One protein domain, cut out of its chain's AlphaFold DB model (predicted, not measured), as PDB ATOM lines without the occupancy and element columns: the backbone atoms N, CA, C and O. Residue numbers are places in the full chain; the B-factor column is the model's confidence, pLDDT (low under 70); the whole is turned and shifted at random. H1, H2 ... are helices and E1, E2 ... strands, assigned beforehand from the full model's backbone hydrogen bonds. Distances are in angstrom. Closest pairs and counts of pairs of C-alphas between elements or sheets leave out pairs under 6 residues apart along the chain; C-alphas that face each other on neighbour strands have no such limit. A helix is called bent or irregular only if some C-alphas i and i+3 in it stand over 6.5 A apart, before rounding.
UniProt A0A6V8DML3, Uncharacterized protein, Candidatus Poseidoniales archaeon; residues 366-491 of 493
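AT A GLANCE: This is residues 366 to 491 of the 493 residues of an uncharacterized protein of Candidatus Poseidoniales archaeon (UniProt A0A6V8DML3). A small head, built round the short sheet E2, E4, E3 with H1 on it and H2 and H3 near one end, sits at one end of a long bent two-strand ribbon, E1 and E5. The ribbon arches away from the head and makes most of the length, while residues 366 to 392, with no named element, run along part of it and fold back at its far end into E1. The printed part has 126 residues with three named helices and five named strands, in the order E1, E2, H1, H2, H3, E3, E4, E5; both sheets are antiparallel, and the class is mixed, helices and strands. The whole is loose, with a radius of gyration of the C-alphas of 19.2 A, and elongated, spanning 56 by 35 by 26 A.

IN THESE COORDINATES: The three-strand sheet holds E2, residues 413 to 416, E4, residues 465 to 469 and 12.8 A long, and E3, residues 454 to 457. H1 is residues 422 to 428, 10.0 A long; H2 is residues 431 to 435 and H3 residues 437 to 441. H2 is irregular, but only just: C-alphas 431 and 434 are 6.6 A apart. E1, residues 393 to 410, is 42.1 A long, from C-alpha 393 at (28.079, 29.529, 97.261) to C-alpha 410 at (20.775, 23.353, 56.287). E5, residues 475 to 490, is 43.8 A long and ends with C-alpha 490 at (27.892, 26.638, 100.662).

HOW THE PARTS SIT: In the sheet E2, E4, E3 the edge strands are E2 and E3. E2 and E4 are antiparallel at 159 degrees, with N 466 and O 415 2.8 A apart. E3 and E4 form a hairpin at 143 degrees, with N 456 and O 467 2.8 A apart. H1 is on this sheet at a height of 6.9 A, beside the strands and over none of them, but only just: 2 of its C-alphas fall on E4 and 2 on E3. The closest C-alphas of H1 and E4 are those of Ala 426 and Ala 466, 5.4 A apart. H2 only grazes the sheet with residues 431 to 433. H2 and H3 are close but not clearly touching, the closest C-alphas, of Leu 433 and Trp 439, being 6.6 A apart; H3 is not on the sheet. E1 and E5 are antiparallel at 167 degrees, with N 394 and O 489 2.8 A apart and N 475 and O 410 2.8 A apart; E1 bends by 67 degrees at residue 407. E1 and E2 meet only through their link, and E4 and E5 are apart. In H1 and H3 every O i to N i+4 pair is within hydrogen-bond range; in H2 0 of 1 is, beside 1 of 2 O i to N i+3 pairs.

THE WHOLE: The C-alphas of Asp 385 and Leu 448, the two farthest apart, are 56.7 A apart. The printed part has no cut, and the link from H3 to E3, 12 residues, is long. The mean pLDDT of the printed part is 74.9, with 31 residues under 70: 366 to 375, 377 to 392, 459 to 462 and 491.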
ATOM      1  N   ARG A 366      22.708  32.686  70.703       62.31
ATOM      2  CA  ARG A 366      23.850  33.462  70.204       62.31
ATOM      3  C   ARG A 366      23.977  33.356  68.691       62.31
ATOM      4  O   ARG A 366      24.463  32.354  68.181       62.31
ATOM      5  N   GLY A 367      23.643  34.447  68.003       53.06
ATOM      6  CA  GLY A 367      24.168  34.761  66.674       53.06
ATOM      7  C   GLY A 367      25.555  35.407  66.788       53.06
ATOM      8  O   GLY A 367      25.773  36.297  67.612       53.06
ATOM      9  N   GLY A 368      26.521  34.945  65.995       48.69
ATOM     10  CA  GLY A 368      27.860  35.537  65.901       48.69
ATOM     11  C   GLY A 368      28.935  34.538  65.455       48.69
ATOM     12  O   GLY A 368      28.736  33.333  65.574       48.69
ATOM     13  N   PRO A 369      30.090  35.007  64.946       44.62
ATOM     14  CA  PRO A 369      31.107  34.124  64.384       44.62
ATOM     15  C   PRO A 369      31.825  33.278  65.454       44.62
ATOM     16  O   PRO A 369      32.271  33.791  66.493       44.62
ATOM     17  N   GLY A 370      31.986  31.990  65.133       50.88
ATOM     18  CA  GLY A 370      32.793  30.997  65.850       50.88
ATOM     19  C   GLY A 370      32.006  30.070  66.797       50.88
ATOM     20  O   GLY A 370      30.934  30.438  67.276       50.88
ATOM     21  N   PRO A 371      32.546  28.877  67.122       52.91
ATOM     22  CA  PRO A 371      31.901  27.918  68.017       52.91
ATOM     23  C   PRO A 371      31.992  28.396  69.474       52.91
ATOM     24  O   PRO A 371      32.991  28.175  70.159       52.91
ATOM     25  N   ARG A 372      30.943  29.058  69.969       63.91
ATOM     26  CA  ARG A 372      30.865  29.546  71.355       63.91
ATOM     27  C   ARG A 372      30.005  28.609  72.194       63.91
ATOM     28  O   ARG A 372      28.895  28.280  71.806       63.91
ATOM     29  N   PHE A 373      30.524  28.210  73.349       65.69
ATOM     30  CA  PHE A 373      29.800  27.405  74.328       65.69
ATOM     31  C   PHE A 373      29.083  28.318  75.333       65.69
ATOM     32  O   PHE A 373      29.667  29.295  75.808       65.69
ATOM     33  N   ALA A 374      27.820  28.021  75.628       66.31
ATOM     34  CA  ALA A 374      27.034  28.676  76.667       66.31
ATOM     35  C   ALA A 374      26.185  27.619  77.377       66.31
ATOM     36  O   ALA A 374      25.652  26.720  76.730       66.31
ATOM     37  N   ALA A 375      26.076  27.727  78.697       69.81
ATOM     38  CA  ALA A 375      25.251  26.850  79.510       69.81
ATOM     39  C   ALA A 375      24.603  27.655  80.636       69.81
ATOM     40  O   ALA A 375      25.244  28.519  81.238       69.81
ATOM     41  N   THR A 376      23.341  27.349  80.919       70.00
ATOM     42  CA  THR A 376      22.610  27.880  82.071       70.00
ATOM     43  C   THR A 376      22.654  26.831  83.174       70.00
ATOM     44  O   THR A 376      22.283  25.684  82.950       70.00
ATOM     45  N   VAL A 377      23.107  27.201  84.370       69.69
ATOM     46  CA  VAL A 377      23.126  26.304  85.532       69.69
ATOM     47  C   VAL A 377      22.219  26.912  86.603       69.69
ATOM     48  O   VAL A 377      22.565  27.962  87.148       69.69
ATOM     49  N   PRO A 378      21.045  26.321  86.893       63.00
ATOM     50  CA  PRO A 378      20.182  26.829  87.949       63.00
ATOM     51  C   PRO A 378      20.832  26.580  89.317       63.00
ATOM     52  O   PRO A 378      21.217  25.457  89.634       63.00
ATOM     53  N   ALA A 379      20.921  27.623  90.141       62.94
ATOM     54  CA  ALA A 379      21.392  27.539  91.520       62.94
ATOM     55  C   ALA A 379      20.296  28.078  92.450       62.94
ATOM     56  O   ALA A 379      20.090  29.287  92.539       62.94
ATOM     57  N   LEU A 380      19.566  27.186  93.121       62.06
ATOM     58  CA  LEU A 380      18.565  27.536  94.133       62.06
ATOM     59  C   LEU A 380      18.947  26.850  95.444       62.06
ATOM     60  O   LEU A 380      18.786  25.638  95.589       62.06
ATOM     61  N   HIS A 381      19.461  27.636  96.392       64.31
ATOM     62  CA  HIS A 381      19.940  27.149  97.684       64.31
ATOM     63  C   HIS A 381      19.260  27.903  98.826       64.31
ATOM     64  O   HIS A 381      19.760  28.939  99.268       64.31
ATOM     65  N   PRO A 382      18.113  27.411  99.321       55.94
ATOM     66  CA  PRO A 382      17.597  27.884 100.592       55.94
ATOM     67  C   PRO A 382      18.543  27.390 101.694       55.94
ATOM     68  O   PRO A 382      18.586  26.197 101.990       55.94
ATOM     69  N   THR A 383      19.336  28.283 102.284       58.72
ATOM     70  CA  THR A 383      20.097  27.947 103.495       58.72
ATOM     71  C   THR A 383      19.134  27.927 104.683       58.72
ATOM     72  O   THR A 383      18.182  28.712 104.733       58.72
ATOM     73  N   ALA A 384      19.339  27.000 105.625       54.72
ATOM     74  CA  ALA A 384      18.404  26.742 106.729       54.72
ATOM     75  C   ALA A 384      18.109  27.987 107.594       54.72
ATOM     76  O   ALA A 384      17.050  28.069 108.216       54.72
ATOM     77  N   ASP A 385      19.015  28.969 107.571       57.38
ATOM     78  CA  ASP A 385      18.991  30.156 108.425       57.38
ATOM     79  C   ASP A 385      18.588  31.443 107.676       57.38
ATOM     80  O   ASP A 385      18.509  32.522 108.273       57.38
ATOM     81  N   SER A 386      18.330  31.372 106.365       54.16
ATOM     82  CA  SER A 386      18.099  32.566 105.550       54.16
ATOM     83  C   SER A 386      16.624  32.947 105.476       54.16
ATOM     84  O   SER A 386      15.815  32.322 104.794       54.16
ATOM     85  N   THR A 387      16.280  34.050 106.141       54.25
ATOM     86  CA  THR A 387      14.950  34.682 106.066       54.25
ATOM     87  C   THR A 387      14.706  35.424 104.745       54.25
ATOM     88  O   THR A 387      13.567  35.779 104.450       54.25
ATOM     89  N   THR A 388      15.750  35.633 103.932       55.84
ATOM     90  CA  THR A 388      15.689  36.329 102.632       55.84
ATOM     91  C   THR A 388      16.262  35.518 101.462       55.84
ATOM     92  O   THR A 388      16.471  36.079 100.391       55.84
ATOM     93  N   GLY A 389      16.530  34.216 101.632       52.94
ATOM     94  CA  GLY A 389      17.014  33.331 100.560       52.94
ATOM     95  C   GLY A 389      18.392  33.688  99.979       52.94
ATOM     96  O   GLY A 389      18.683  33.331  98.843       52.94
ATOM     97  N   ALA A 390      19.227  34.415 100.724       56.88
ATOM     98  CA  ALA A 390      20.590  34.762 100.322       56.88
ATOM     99  C   ALA A 390      21.624  33.901 101.068       56.88
ATOM    100  O   ALA A 390      21.525  33.742 102.287       56.88
ATOM    101  N   GLY A 391      22.614  33.392 100.329       63.62
ATOM    102  CA  GLY A 391      23.779  32.648 100.814       63.62
ATOM    103  C   GLY A 391      24.923  32.748  99.797       63.62
ATOM    104  O   GLY A 391      24.674  32.923  98.602       63.62
ATOM    105  N   ALA A 392      26.174  32.703 100.260       68.44
ATOM    106  CA  ALA A 392      27.336  32.652  99.375       68.44
ATOM    107  C   ALA A 392      27.629  31.190  99.024       68.44
ATOM    108  O   ALA A 392      27.701  30.347  99.912       68.44
ATOM    109  N   MET A 393      27.805  30.886  97.740       73.75
ATOM    110  CA  MET A 393      28.079  29.529  97.261       73.75
ATOM    111  C   MET A 393      29.420  29.500  96.526       73.75
ATOM    112  O   MET A 393      29.779  30.451  95.827       73.75
ATOM    113  N   HIS A 394      30.159  28.405  96.663       78.94
ATOM    114  CA  HIS A 394      31.230  28.035  95.750       78.94
ATOM    115  C   HIS A 394      30.672  27.112  94.677       78.94
ATOM    116  O   HIS A 394      30.075  26.078  94.975       78.94
ATOM    117  N   LEU A 395      30.855  27.540  93.434       81.50
ATOM    118  CA  LEU A 395      30.407  26.864  92.232       81.50
ATOM    119  C   LEU A 395      31.641  26.515  91.409       81.50
ATOM    120  O   LEU A 395      32.343  27.414  90.948       81.50
ATOM    121  N   ASP A 396      31.876  25.222  91.244       85.44
ATOM    122  CA  ASP A 396      32.847  24.683  90.306       85.44
ATOM    123  C   ASP A 396      32.090  24.079  89.119       85.44
ATOM    124  O   ASP A 396      31.134  23.320  89.308       85.44
ATOM    125  N   ILE A 397      32.466  24.481  87.906       84.00
ATOM    126  CA  ILE A 397      31.873  23.991  86.660       84.00
ATOM    127  C   ILE A 397      33.009  23.501  85.778       84.00
ATOM    128  O   ILE A 397      33.838  24.292  85.327       84.00
ATOM    129  N   GLU A 398      32.983  22.213  85.464       87.12
ATOM    130  CA  GLU A 398      33.945  21.572  84.581       87.12
ATOM    131  C   GLU A 398      33.249  21.097  83.301       87.12
ATOM    132  O   GLU A 398      32.222  20.419  83.344       87.12
ATOM    133  N   LEU A 399      33.809  21.454  82.138       84.75
ATOM    134  CA  LEU A 399      33.424  20.848  80.864       84.75
ATOM    135  C   LEU A 399      34.154  19.514  80.726       84.75
ATOM    136  O   LEU A 399      35.325  19.487  80.357       84.75
ATOM    137  N   VAL A 400      33.441  18.431  81.023       87.38
ATOM    138  CA  VAL A 400      33.988  17.069  81.051       87.38
ATOM    139  C   VAL A 400      34.145  16.507  79.645       87.38
ATOM    140  O   VAL A 400      35.157  15.887  79.328       87.38
ATOM    141  N   ASP A 401      33.143  16.729  78.794       81.81
ATOM    142  CA  ASP A 401      33.153  16.250  77.416       81.81
ATOM    143  C   ASP A 401      32.488  17.252  76.475       81.81
ATOM    144  O   ASP A 401      31.513  17.922  76.830       81.81
ATOM    145  N   ARG A 402      33.004  17.319  75.248       80.44
ATOM    146  CA  ARG A 402      32.379  18.037  74.141       80.44
ATOM    147  C   ARG A 402      32.529  17.224  72.869       80.44
ATOM    148  O   ARG A 402      33.621  17.116  72.316       80.44
ATOM    149  N   SER A 403      31.396  16.769  72.359       77.25
ATOM    150  CA  SER A 403      31.317  15.920  71.179       77.25
ATOM    151  C   SER A 403      30.480  16.602  70.097       77.25
ATOM    152  O   SER A 403      29.360  17.048  70.346       77.25
ATOM    153  N   SER A 404      31.024  16.711  68.882       79.31
ATOM    154  CA  SER A 404      30.258  17.159  67.715       79.31
ATOM    155  C   SER A 404      29.474  15.975  67.162       79.31
ATOM    156  O   SER A 404      30.075  14.966  66.812       79.31
ATOM    157  N   LEU A 405      28.150  16.096  67.097       77.12
ATOM    158  CA  LEU A 405      27.262  15.018  66.658       77.12
ATOM    159  C   LEU A 405      27.022  15.054  65.149       77.12
ATOM    160  O   LEU A 405      27.047  14.020  64.494       77.12
ATOM    161  N   ALA A 406      26.798  16.246  64.595       79.25
ATOM    162  CA  ALA A 406      26.559  16.430  63.169       79.25
ATOM    163  C   ALA A 406      27.018  17.818  62.728       79.25
ATOM    164  O   ALA A 406      26.951  18.772  63.503       79.25
ATOM    165  N   SER A 407      27.457  17.937  61.480       79.50
ATOM    166  CA  SER A 407      27.683  19.222  60.826       79.50
ATOM    167  C   SER A 407      27.201  19.117  59.388       79.50
ATOM    168  O   SER A 407      27.603  18.196  58.683       79.50
ATOM    169  N   THR A 408      26.308  20.006  58.970       78.62
ATOM    170  CA  THR A 408      25.733  19.983  57.623       78.62
ATOM    171  C   THR A 408      25.319  21.379  57.189       78.62
ATOM    172  O   THR A 408      25.166  22.277  58.017       78.62
ATOM    173  N   ILE A 409      25.116  21.552  55.888       81.19
ATOM    174  CA  ILE A 409      24.439  22.725  55.357       81.19
ATOM    175  C   ILE A 409      22.931  22.482  55.461       81.19
ATOM    176  O   ILE A 409      22.418  21.494  54.939       81.19
ATOM    177  N   ALA A 410      22.225  23.375  56.149       79.44
ATOM    178  CA  ALA A 410      20.775  23.353  56.287       79.44
ATOM    179  C   ALA A 410      20.166  24.614  55.666       79.44
ATOM    180  O   ALA A 410      20.764  25.686  55.725       79.44
ATOM    181  N   TYR A 411      18.969  24.486  55.095       76.38
ATOM    182  CA  TYR A 411      18.180  25.617  54.580       76.38
ATOM    183  C   TYR A 411      17.061  26.028  55.538       76.38
ATOM    184  O   TYR A 411      16.596  27.160  55.504       76.38
ATOM    185  N   GLU A 412      16.650  25.113  56.415       78.69
ATOM    186  CA  GLU A 412      15.665  25.351  57.458       78.69
ATOM    187  C   GLU A 412      16.077  24.556  58.698       78.69
ATOM    188  O   GLU A 412      16.423  23.377  58.606       78.69
ATOM    189  N   ILE A 413      16.070  25.207  59.859       81.94
ATOM    190  CA  ILE A 413      16.351  24.563  61.143       81.94
ATOM    191  C   ILE A 413      15.158  24.821  62.047       81.94
ATOM    192  O   ILE A 413      14.775  25.970  62.264       81.94
ATOM    193  N   ARG A 414      14.602  23.752  62.608       84.94
ATOM    194  CA  ARG A 414      13.518  23.819  63.587       84.94
ATOM    195  C   ARG A 414      14.010  23.328  64.937       84.94
ATOM    196  O   ARG A 414      14.759  22.355  65.014       84.94
ATOM    197  N   ARG A 415      13.575  23.992  66.003       83.81
ATOM    198  CA  ARG A 415      13.753  23.537  67.384       83.81
ATOM    199  C   ARG A 415      12.397  23.441  68.055       83.81
ATOM    200  O   ARG A 415      11.600  24.361  67.928       83.81
ATOM    201  N   GLY A 416      12.156  22.349  68.769       85.12
ATOM    202  CA  GLY A 416      10.901  22.106  69.470       85.12
ATOM    203  C   GLY A 416      11.132  21.669  70.908       85.12
ATOM    204  O   GLY A 416      12.132  21.019  71.218       85.12
ATOM    205  N   TRP A 417      10.192  22.009  71.785       83.56
ATOM    206  CA  TRP A 417      10.188  21.574  73.182       83.56
ATOM    207  C   TRP A 417       8.902  20.831  73.521       83.56
ATOM    208  O   TRP A 417       7.855  21.043  72.914       83.56
ATOM    209  N   SER A 418       8.967  19.953  74.518       79.38
ATOM    210  CA  SER A 418       7.788  19.244  75.001       79.38
ATOM    211  C   SER A 418       6.894  20.130  75.876       79.38
ATOM    212  O   SER A 418       7.346  21.024  76.596       79.38
ATOM    213  N   GLU A 419       5.596  19.840  75.841       77.06
ATOM    214  CA  GLU A 419       4.594  20.414  76.745       77.06
ATOM    215  C   GLU A 419       4.868  20.038  78.222       77.06
ATOM    216  O   GLU A 419       5.495  19.003  78.491       77.06
ATOM    217  N   PRO A 420       4.431  20.848  79.212       77.94
ATOM    218  CA  PRO A 420       3.531  22.012  79.113       77.94
ATOM    219  C   PRO A 420       4.233  23.365  78.870       77.94
ATOM    220  O   PRO A 420       3.595  24.411  78.855       77.94
ATOM    221  N   TYR A 421       5.565  23.370  78.773       83.44
ATOM    222  CA  TYR A 421       6.364  24.599  78.707       83.44
ATOM    223  C   TYR A 421       6.791  24.972  77.286       83.44
ATOM    224  O   TYR A 421       7.278  26.079  77.064       83.44
ATOM    225  N   GLY A 422       6.637  24.054  76.330       84.00
ATOM    226  CA  GLY A 422       7.240  24.179  75.011       84.00
ATOM    227  C   GLY A 422       6.775  25.406  74.232       84.00
ATOM    228  O   GLY A 422       7.614  26.153  73.734       84.00
ATOM    229  N   THR A 423       5.468  25.677  74.214       83.19
ATOM    230  CA  THR A 423       4.905  26.873  73.561       83.19
ATOM    231  C   THR A 423       5.449  28.180  74.164       83.19
ATOM    232  O   THR A 423       5.803  29.109  73.435       83.19
ATOM    233  N   ALA A 424       5.592  28.248  75.493       83.19
ATOM    234  CA  ALA A 424       6.137  29.427  76.168       83.19
ATOM    235  C   ALA A 424       7.620  29.648  75.816       83.19
ATOM    236  O   ALA A 424       8.029  30.780  75.556       83.19
ATOM    237  N   ILE A 425       8.415  28.572  75.747       83.31
ATOM    238  CA  ILE A 425       9.832  28.637  75.350       83.31
ATOM    239  C   ILE A 425       9.974  29.068  73.890       83.31
ATOM    240  O   ILE A 425      10.792  29.942  73.600       83.31
ATOM    241  N   ALA A 426       9.184  28.491  72.980       81.31
ATOM    242  CA  ALA A 426       9.206  28.830  71.558       81.31
ATOM    243  C   ALA A 426       8.800  30.291  71.299       81.31
ATOM    244  O   ALA A 426       9.394  30.949  70.448       81.31
ATOM    245  N   THR A 427       7.853  30.821  72.079       79.38
ATOM    246  CA  THR A 427       7.441  32.230  71.998       79.38
ATOM    247  C   THR A 427       8.538  33.166  72.506       79.38
ATOM    248  O   THR A 427       8.959  34.049  71.771       79.38
ATOM    249  N   ALA A 428       9.071  32.933  73.712       80.81
ATOM    250  CA  ALA A 428      10.129  33.777  74.292       80.81
ATOM    251  C   ALA A 428      11.428  33.762  73.460       80.81
ATOM    252  O   ALA A 428      12.186  34.724  73.390       80.81
ATOM    253  N   SER A 429      11.685  32.641  72.790       77.44
ATOM    254  CA  SER A 429      12.777  32.466  71.831       77.44
ATOM    255  C   SER A 429      12.710  33.413  70.625       77.44
ATOM    256  O   SER A 429      13.706  33.586  69.926       77.44
ATOM    257  N   ALA A 430      11.540  33.986  70.354       74.81
ATOM    258  CA  ALA A 430      11.225  34.803  69.192       74.81
ATOM    259  C   ALA A 430      11.048  36.299  69.523       74.81
ATOM    260  O   ALA A 430      10.679  37.078  68.644       74.81
ATOM    261  N   ASP A 431      11.366  36.728  70.749       72.38
ATOM    262  CA  ASP A 431      11.161  38.103  71.237       72.38
ATOM    263  C   ASP A 431      11.843  39.192  70.371       72.38
ATOM    264  O   ASP A 431      11.447  40.355  70.390       72.38
ATOM    265  N   GLY A 432      12.852  38.840  69.563       70.50
ATOM    266  CA  GLY A 432      13.545  39.776  68.665       70.50
ATOM    267  C   GLY A 432      12.724  40.269  67.464       70.50
ATOM    268  O   GLY A 432      13.069  41.292  66.865       70.50
ATOM    269  N   LEU A 433      11.633  39.582  67.115       74.06
ATOM    270  CA  LEU A 433      10.825  39.870  65.923       74.06
ATOM    271  C   LEU A 433      10.046  41.174  65.977       74.06
ATOM    272  O   LEU A 433       9.706  41.720  64.931       74.06
ATOM    273  N   GLU A 434       9.783  41.702  67.171       71.56
ATOM    274  CA  GLU A 434       9.079  42.981  67.330       71.56
ATOM    275  C   GLU A 434       9.835  44.155  66.684       71.56
ATOM    276  O   GLU A 434       9.258  45.215  66.448       71.56
ATOM    277  N   SER A 435      11.125  43.966  66.385       76.00
ATOM    278  CA  SER A 435      11.972  44.946  65.704       76.00
ATOM    279  C   SER A 435      11.967  44.857  64.169       76.00
ATOM    280  O   SER A 435      12.534  45.744  63.533       76.00
ATOM    281  N   SER A 436      11.344  43.830  63.576       81.12
ATOM    282  CA  SER A 436      11.253  43.641  62.119       81.12
ATOM    283  C   SER A 436      10.042  44.374  61.540       81.12
ATOM    284  O   SER A 436       8.905  44.173  61.975       81.12
ATOM    285  N   GLU A 437      10.271  45.202  60.520       83.12
ATOM    286  CA  GLU A 437       9.197  45.892  59.808       83.12
ATOM    287  C   GLU A 437       8.357  44.878  59.016       83.12
ATOM    288  O   GLU A 437       7.126  44.906  59.095       83.12
ATOM    289  N   ASP A 438       9.004  43.921  58.348       84.50
ATOM    290  CA  ASP A 438       8.332  42.884  57.555       84.50
ATOM    291  C   ASP A 438       7.395  42.023  58.422       84.50
ATOM    292  O   ASP A 438       6.238  41.784  58.052       84.50
ATOM    293  N   TRP A 439       7.849  41.619  59.614       83.81
ATOM    294  CA  TRP A 439       7.038  40.830  60.545       83.81
ATOM    295  C   TRP A 439       5.834  41.606  61.083       83.81
ATOM    296  O   TRP A 439       4.742  41.047  61.208       83.81
ATOM    297  N   THR A 440       5.998  42.901  61.374       82.19
ATOM    298  CA  THR A 440       4.881  43.737  61.850       82.19
ATOM    299  C   THR A 440       3.800  43.941  60.787       82.19
ATOM    300  O   THR A 440       2.622  44.053  61.132       82.19
ATOM    301  N   ILE A 441       4.169  43.964  59.501       84.00
ATOM    302  CA  ILE A 441       3.231  44.144  58.384       84.00
ATOM    303  C   ILE A 441       2.559  42.812  58.007       84.00
ATOM    304  O   ILE A 441       1.352  42.788  57.748       84.00
ATOM    305  N   TYR A 442       3.314  41.707  57.984       83.25
ATOM    306  CA  TYR A 442       2.844  40.385  57.553       83.25
ATOM    307  C   TYR A 442       3.183  39.280  58.574       83.25
ATOM    308  O   TYR A 442       3.989  38.390  58.284       83.25
ATOM    309  N   PRO A 443       2.547  39.272  59.759       79.44
ATOM    310  CA  PRO A 443       2.824  38.263  60.776       79.44
ATOM    311  C   PRO A 443       2.529  36.849  60.253       79.44
ATOM    312  O   PRO A 443       1.503  36.605  59.612       79.44
ATOM    313  N   GLY A 444       3.441  35.912  60.525       78.00
ATOM    314  CA  GLY A 444       3.340  34.513  60.095       78.00
ATOM    315  C   GLY A 444       3.792  34.232  58.654       78.00
ATOM    316  O   GLY A 444       3.695  33.094  58.198       78.00
ATOM    317  N   ARG A 445       4.301  35.230  57.920       82.50
ATOM    318  CA  ARG A 445       4.850  35.059  56.563       82.50
ATOM    319  C   ARG A 445       6.374  35.095  56.571       82.50
ATOM    320  O   ARG A 445       6.984  36.096  56.213       82.50
ATOM    321  N   ILE A 446       6.978  33.972  56.968       79.75
ATOM    322  CA  ILE A 446       8.445  33.802  57.004       79.75
ATOM    323  C   ILE A 446       9.066  34.021  55.615       79.75
ATOM    324  O   ILE A 446      10.151  34.577  55.496       79.75
ATOM    325  N   ASP A 447       8.351  33.658  54.551       78.50
ATOM    326  CA  ASP A 447       8.783  33.833  53.161       78.50
ATOM    327  C   ASP A 447       8.942  35.301  52.729       78.50
ATOM    328  O   ASP A 447       9.612  35.576  51.737       78.50
ATOM    329  N   LEU A 448       8.330  36.240  53.457       81.38
ATOM    330  CA  LEU A 448       8.413  37.680  53.197       81.38
ATOM    331  C   LEU A 448       9.364  38.405  54.156       81.38
ATOM    332  O   LEU A 448       9.501  39.619  54.058       81.38
ATOM    333  N   LEU A 449       9.998  37.681  55.079       81.62
ATOM    334  CA  LEU A 449      10.866  38.242  56.102       81.62
ATOM    335  C   LEU A 449      12.261  38.468  55.507       81.62
ATOM    336  O   LEU A 449      13.042  37.533  55.382       81.62
ATOM    337  N   THR A 450      12.590  39.689  55.101       82.81
ATOM    338  CA  THR A 450      13.872  39.983  54.430       82.81
ATOM    339  C   THR A 450      14.841  40.784  55.292       82.81
ATOM    340  O   THR A 450      16.044  40.802  55.024       82.81
ATOM    341  N   ASP A 451      14.331  41.421  56.344       81.88
ATOM    342  CA  ASP A 451      15.061  42.337  57.222       81.88
ATOM    343  C   ASP A 451      15.545  41.708  58.543       81.88
ATOM    344  O   ASP A 451      16.231  42.365  59.328       81.88
ATOM    345  N   TYR A 452      15.239  40.429  58.781       80.62
ATOM    346  CA  TYR A 452      15.530  39.731  60.031       80.62
ATOM    347  C   TYR A 452      16.245  38.399  59.788       80.62
ATOM    348  O   TYR A 452      15.957  37.685  58.833       80.62
ATOM    349  N   VAL A 453      17.171  38.050  60.681       78.50
ATOM    350  CA  VAL A 453      17.819  36.733  60.753       78.50
ATOM    351  C   VAL A 453      17.802  36.310  62.214       78.50
ATOM    352  O   VAL A 453      18.342  37.015  63.068       78.50
ATOM    353  N   GLY A 454      17.183  35.172  62.511       79.00
ATOM    354  CA  GLY A 454      16.994  34.721  63.885       79.00
ATOM    355  C   GLY A 454      15.855  33.720  64.038       79.00
ATOM    356  O   GLY A 454      15.275  33.261  63.057       79.00
ATOM    357  N   TRP A 455      15.528  33.380  65.284       83.62
ATOM    358  CA  TRP A 455      14.410  32.490  65.593       83.62
ATOM    359  C   TRP A 455      13.067  33.192  65.402       83.62
ATOM    360  O   TRP A 455      12.891  34.340  65.817       83.62
ATOM    361  N   VAL A 456      12.130  32.465  64.798       82.31
ATOM    362  CA  VAL A 456      10.757  32.880  64.515       82.31
ATOM    363  C   VAL A 456       9.795  31.800  65.009       82.31
ATOM    364  O   VAL A 456      10.121  30.621  64.865       82.31
ATOM    365  N   PRO A 457       8.634  32.136  65.603       77.00
ATOM    366  CA  PRO A 457       7.641  31.132  65.960       77.00
ATOM    367  C   PRO A 457       7.174  30.431  64.688       77.00
ATOM    368  O   PRO A 457       7.017  31.087  63.652       77.00
ATOM    369  N   ASP A 458       6.928  29.122  64.742       76.00
ATOM    370  CA  ASP A 458       6.276  28.472  63.604       76.00
ATOM    371  C   ASP A 458       4.905  29.154  63.364       76.00
ATOM    372  O   ASP A 458       4.127  29.332  64.306       76.00
ATOM    373  N   PRO A 459       4.603  29.585  62.123       64.19
ATOM    374  CA  PRO A 459       3.360  30.276  61.782       64.19
ATOM    375  C   PRO A 459       2.098  29.427  62.001       64.19
ATOM    376  O   PRO A 459       0.980  29.949  61.982       64.19
ATOM    377  N   SER A 460       2.253  28.124  62.222       66.56
ATOM    378  CA  SER A 460       1.197  27.231  62.679       66.56
ATOM    379  C   SER A 460       0.855  27.553  64.143       66.56
ATOM    380  O   SER A 460       1.659  27.338  65.044       66.56
ATOM    381  N   TYR A 461      -0.343  28.087  64.398       55.50
ATOM    382  CA  TYR A 461      -0.777  28.500  65.742       55.50
ATOM    383  C   TYR A 461      -0.630  27.391  66.803       55.50
ATOM    384  O   TYR A 461      -1.171  26.299  66.636       55.50
ATOM    385  N   GLY A 462       0.001  27.723  67.938       60.75
ATOM    386  CA  GLY A 462       0.053  26.870  69.135       60.75
ATOM    387  C   GLY A 462       1.073  25.732  69.073       60.75
ATOM    388  O   GLY A 462       0.913  24.733  69.769       60.75
ATOM    389  N   THR A 463       2.088  25.852  68.222       70.81
ATOM    390  CA  THR A 463       3.212  24.916  68.190       70.81
ATOM    391  C   THR A 463       4.220  25.233  69.291       70.81
ATOM    392  O   THR A 463       4.441  26.381  69.678       70.81
ATOM    393  N   SER A 464       4.888  24.191  69.772       82.25
ATOM    394  CA  SER A 464       6.031  24.301  70.672       82.25
ATOM    395  C   SER A 464       7.362  24.403  69.916       82.25
ATOM    396  O   SER A 464       8.407  24.019  70.450       82.25
ATOM    397  N   GLU A 465       7.320  24.902  68.674       83.94
ATOM    398  CA  GLU A 465       8.442  24.954  67.739       83.94
ATOM    399  C   GLU A 465       8.812  26.387  67.335       83.94
ATOM    400  O   GLU A 465       7.961  27.264  67.184       83.94
ATOM    401  N   ALA A 466      10.106  26.606  67.112       83.31
ATOM    402  CA  ALA A 466      10.652  27.811  66.505       83.31
ATOM    403  C   ALA A 466      11.517  27.443  65.291       83.31
ATOM    404  O   ALA A 466      12.269  26.464  65.318       83.31
ATOM    405  N   VAL A 467      11.437  28.257  64.241       85.50
ATOM    406  CA  VAL A 467      12.180  28.124  62.986       85.50
ATOM    407  C   VAL A 467      13.296  29.163  62.961       85.50
ATOM    408  O   VAL A 467      13.061  30.334  63.247       85.50
ATOM    409  N   TRP A 468      14.520  28.759  62.643       83.88
ATOM    410  CA  TRP A 468      15.612  29.701  62.418       83.88
ATOM    411  C   TRP A 468      15.562  30.202  60.978       83.88
ATOM    412  O   TRP A 468      15.784  29.439  60.037       83.88
ATOM    413  N   HIS A 469      15.273  31.488  60.820       81.38
ATOM    414  CA  HIS A 469      15.159  32.143  59.527       81.38
ATOM    415  C   HIS A 469      16.490  32.754  59.090       81.38
ATOM    416  O   HIS A 469      17.128  33.480  59.856       81.38
ATOM    417  N   THR A 470      16.889  32.491  57.845       77.00
ATOM    418  CA  THR A 470      18.162  32.962  57.265       77.00
ATOM    419  C   THR A 470      18.019  33.708  55.962       77.00
ATOM    420  O   THR A 470      19.005  33.888  55.251       77.00
ATOM    421  N   ASN A 471      16.809  34.187  55.661       75.00
ATOM    422  CA  ASN A 471      16.552  34.973  54.458       75.00
ATOM    423  C   ASN A 471      16.966  34.225  53.169       75.00
ATOM    424  O   ASN A 471      17.512  34.808  52.238       75.00
ATOM    425  N   GLY A 472      16.756  32.904  53.149       71.38
ATOM    426  CA  GLY A 472      17.067  32.032  52.011       71.38
ATOM    427  C   GLY A 472      18.534  31.614  51.872       71.38
ATOM    428  O   GLY A 472      18.838  30.794  51.007       71.38
ATOM    429  N   GLU A 473      19.437  32.120  52.715       79.56
ATOM    430  CA  GLU A 473      20.847  31.729  52.678       79.56
ATOM    431  C   GLU A 473      21.085  30.390  53.402       79.56
ATOM    432  O   GLU A 473      20.504  30.150  54.471       79.56
ATOM    433  N   PRO A 474      21.957  29.518  52.861       81.50
ATOM    434  CA  PRO A 474      22.321  28.263  53.503       81.50
ATOM    435  C   PRO A 474      23.067  28.504  54.820       81.50
ATOM    436  O   PRO A 474      23.856  29.438  54.970       81.50
ATOM    437  N   ILE A 475      22.857  27.603  55.773       78.44
ATOM    438  CA  ILE A 475      23.382  27.704  57.133       78.44
ATOM    439  C   ILE A 475      24.321  26.545  57.378       78.44
ATOM    440  O   ILE A 475      23.921  25.391  57.241       78.44
ATOM    441  N   GLN A 476      25.536  26.830  57.842       80.69
ATOM    442  CA  GLN A 476      26.345  25.786  58.454       80.69
ATOM    443  C   GLN A 476      25.746  25.445  59.823       80.69
ATOM    444  O   GLN A 476      25.947  26.162  60.805       80.69
ATOM    445  N   PHE A 477      24.998  24.352  59.885       78.06
ATOM    446  CA  PHE A 477      24.486  23.801  61.126       78.06
ATOM    447  C   PHE A 477      25.524  22.862  61.731       78.06
ATOM    448  O   PHE A 477      26.055  21.987  61.050       78.06
ATOM    449  N   THR A 478      25.792  23.008  63.025       79.06
ATOM    450  CA  THR A 478      26.594  22.043  63.779       79.06
ATOM    451  C   THR A 478      25.890  21.727  65.087       79.06
ATOM    452  O   THR A 478      25.705  22.603  65.930       79.06
ATOM    453  N   LEU A 479      25.527  20.460  65.267       78.75
ATOM    454  CA  LEU A 479      24.970  19.945  66.508       78.75
ATOM    455  C   LEU A 479      26.099  19.437  67.399       78.75
ATOM    456  O   LEU A 479      26.904  18.604  66.980       78.75
ATOM    457  N   GLN A 480      26.144  19.917  68.637       79.06
ATOM    458  CA  GLN A 480      27.150  19.517  69.615       79.06
ATOM    459  C   GLN A 480      26.486  19.139  70.930       79.06
ATOM    460  O   GLN A 480      25.569  19.818  71.388       79.06
ATOM    461  N   MET A 481      26.989  18.079  71.549       77.88
ATOM    462  CA  MET A 481      26.662  17.706  72.915       77.88
ATOM    463  C   MET A 481      27.817  18.117  73.823       77.88
ATOM    464  O   MET A 481      28.989  18.009  73.460       77.88
ATOM    465  N   SER A 482      27.496  18.637  75.000       77.75
ATOM    466  CA  SER A 482      28.486  19.009  76.006       77.75
ATOM    467  C   SER A 482      28.017  18.521  77.364       77.75
ATOM    468  O   SER A 482      26.872  18.766  77.740       77.75
ATOM    469  N   SER A 483      28.898  17.827  78.077       80.25
ATOM    470  CA  SER A 483      28.653  17.365  79.439       80.25
ATOM    471  C   SER A 483      29.352  18.295  80.416       80.25
ATOM    472  O   SER A 483      30.560  18.514  80.306       80.25
ATOM    473  N   LEU A 484      28.591  18.836  81.364       78.69
ATOM    474  CA  LEU A 484      29.106  19.678  82.436       78.69
ATOM    475  C   LEU A 484      28.960  18.964  83.772       78.69
ATOM    476  O   LEU A 484      27.846  18.586  84.133       78.69
ATOM    477  N   ASP A 485      30.056  18.875  84.516       82.75
ATOM    478  CA  ASP A 485      30.003  18.564  85.938       82.75
ATOM    479  C   ASP A 485      29.892  19.869  86.717       82.75
ATOM    480  O   ASP A 485      30.629  20.831  86.493       82.75
ATOM    481  N   VAL A 486      28.916  19.910  87.620       77.75
ATOM    482  CA  VAL A 486      28.614  21.081  88.436       77.75
ATOM    483  C   VAL A 486      28.700  20.674  89.895       77.75
ATOM    484  O   VAL A 486      27.876  19.899  90.385       77.75
ATOM    485  N   HIS A 487      29.679  21.225  90.606       81.94
ATOM    486  CA  HIS A 487      29.805  21.060  92.044       81.94
ATOM    487  C   HIS A 487      29.462  22.368  92.756       81.94
ATOM    488  O   HIS A 487      30.068  23.409  92.514       81.94
ATOM    489  N   MET A 488      28.473  22.313  93.646       75.75
ATOM    490  CA  MET A 488      28.015  23.457  94.432       75.75
ATOM    491  C   MET A 488      28.147  23.158  95.919       75.75
ATOM    492  O   MET A 488      27.627  22.152  96.403       75.75
ATOM    493  N   THR A 489      28.802  24.052  96.654       78.75
ATOM    494  CA  THR A 489      28.917  23.994  98.117       78.75
ATOM    495  C   THR A 489      28.629  25.359  98.725       78.75
ATOM    496  O   THR A 489      28.896  26.389  98.110       78.75
ATOM    497  N   GLU A 490      28.048  25.387  99.921       73.56
ATOM    498  CA  GLU A 490      27.892  26.638 100.662       73.56
ATOM    499  C   GLU A 490      29.275  27.141 101.084       73.56
ATOM    500  O   GLU A 490      30.089  26.385 101.626       73.56
ATOM    501  N   ALA A 491      29.558  28.413 100.814       69.75
ATOM    502  CA  ALA A 491      30.770  29.046 101.294       69.75
ATOM    503  C   ALA A 491      30.619  29.249 102.807       69.75
ATOM    504  O   ALA A 491      29.907  30.145 103.258       69.75
TER     505      ALA A 491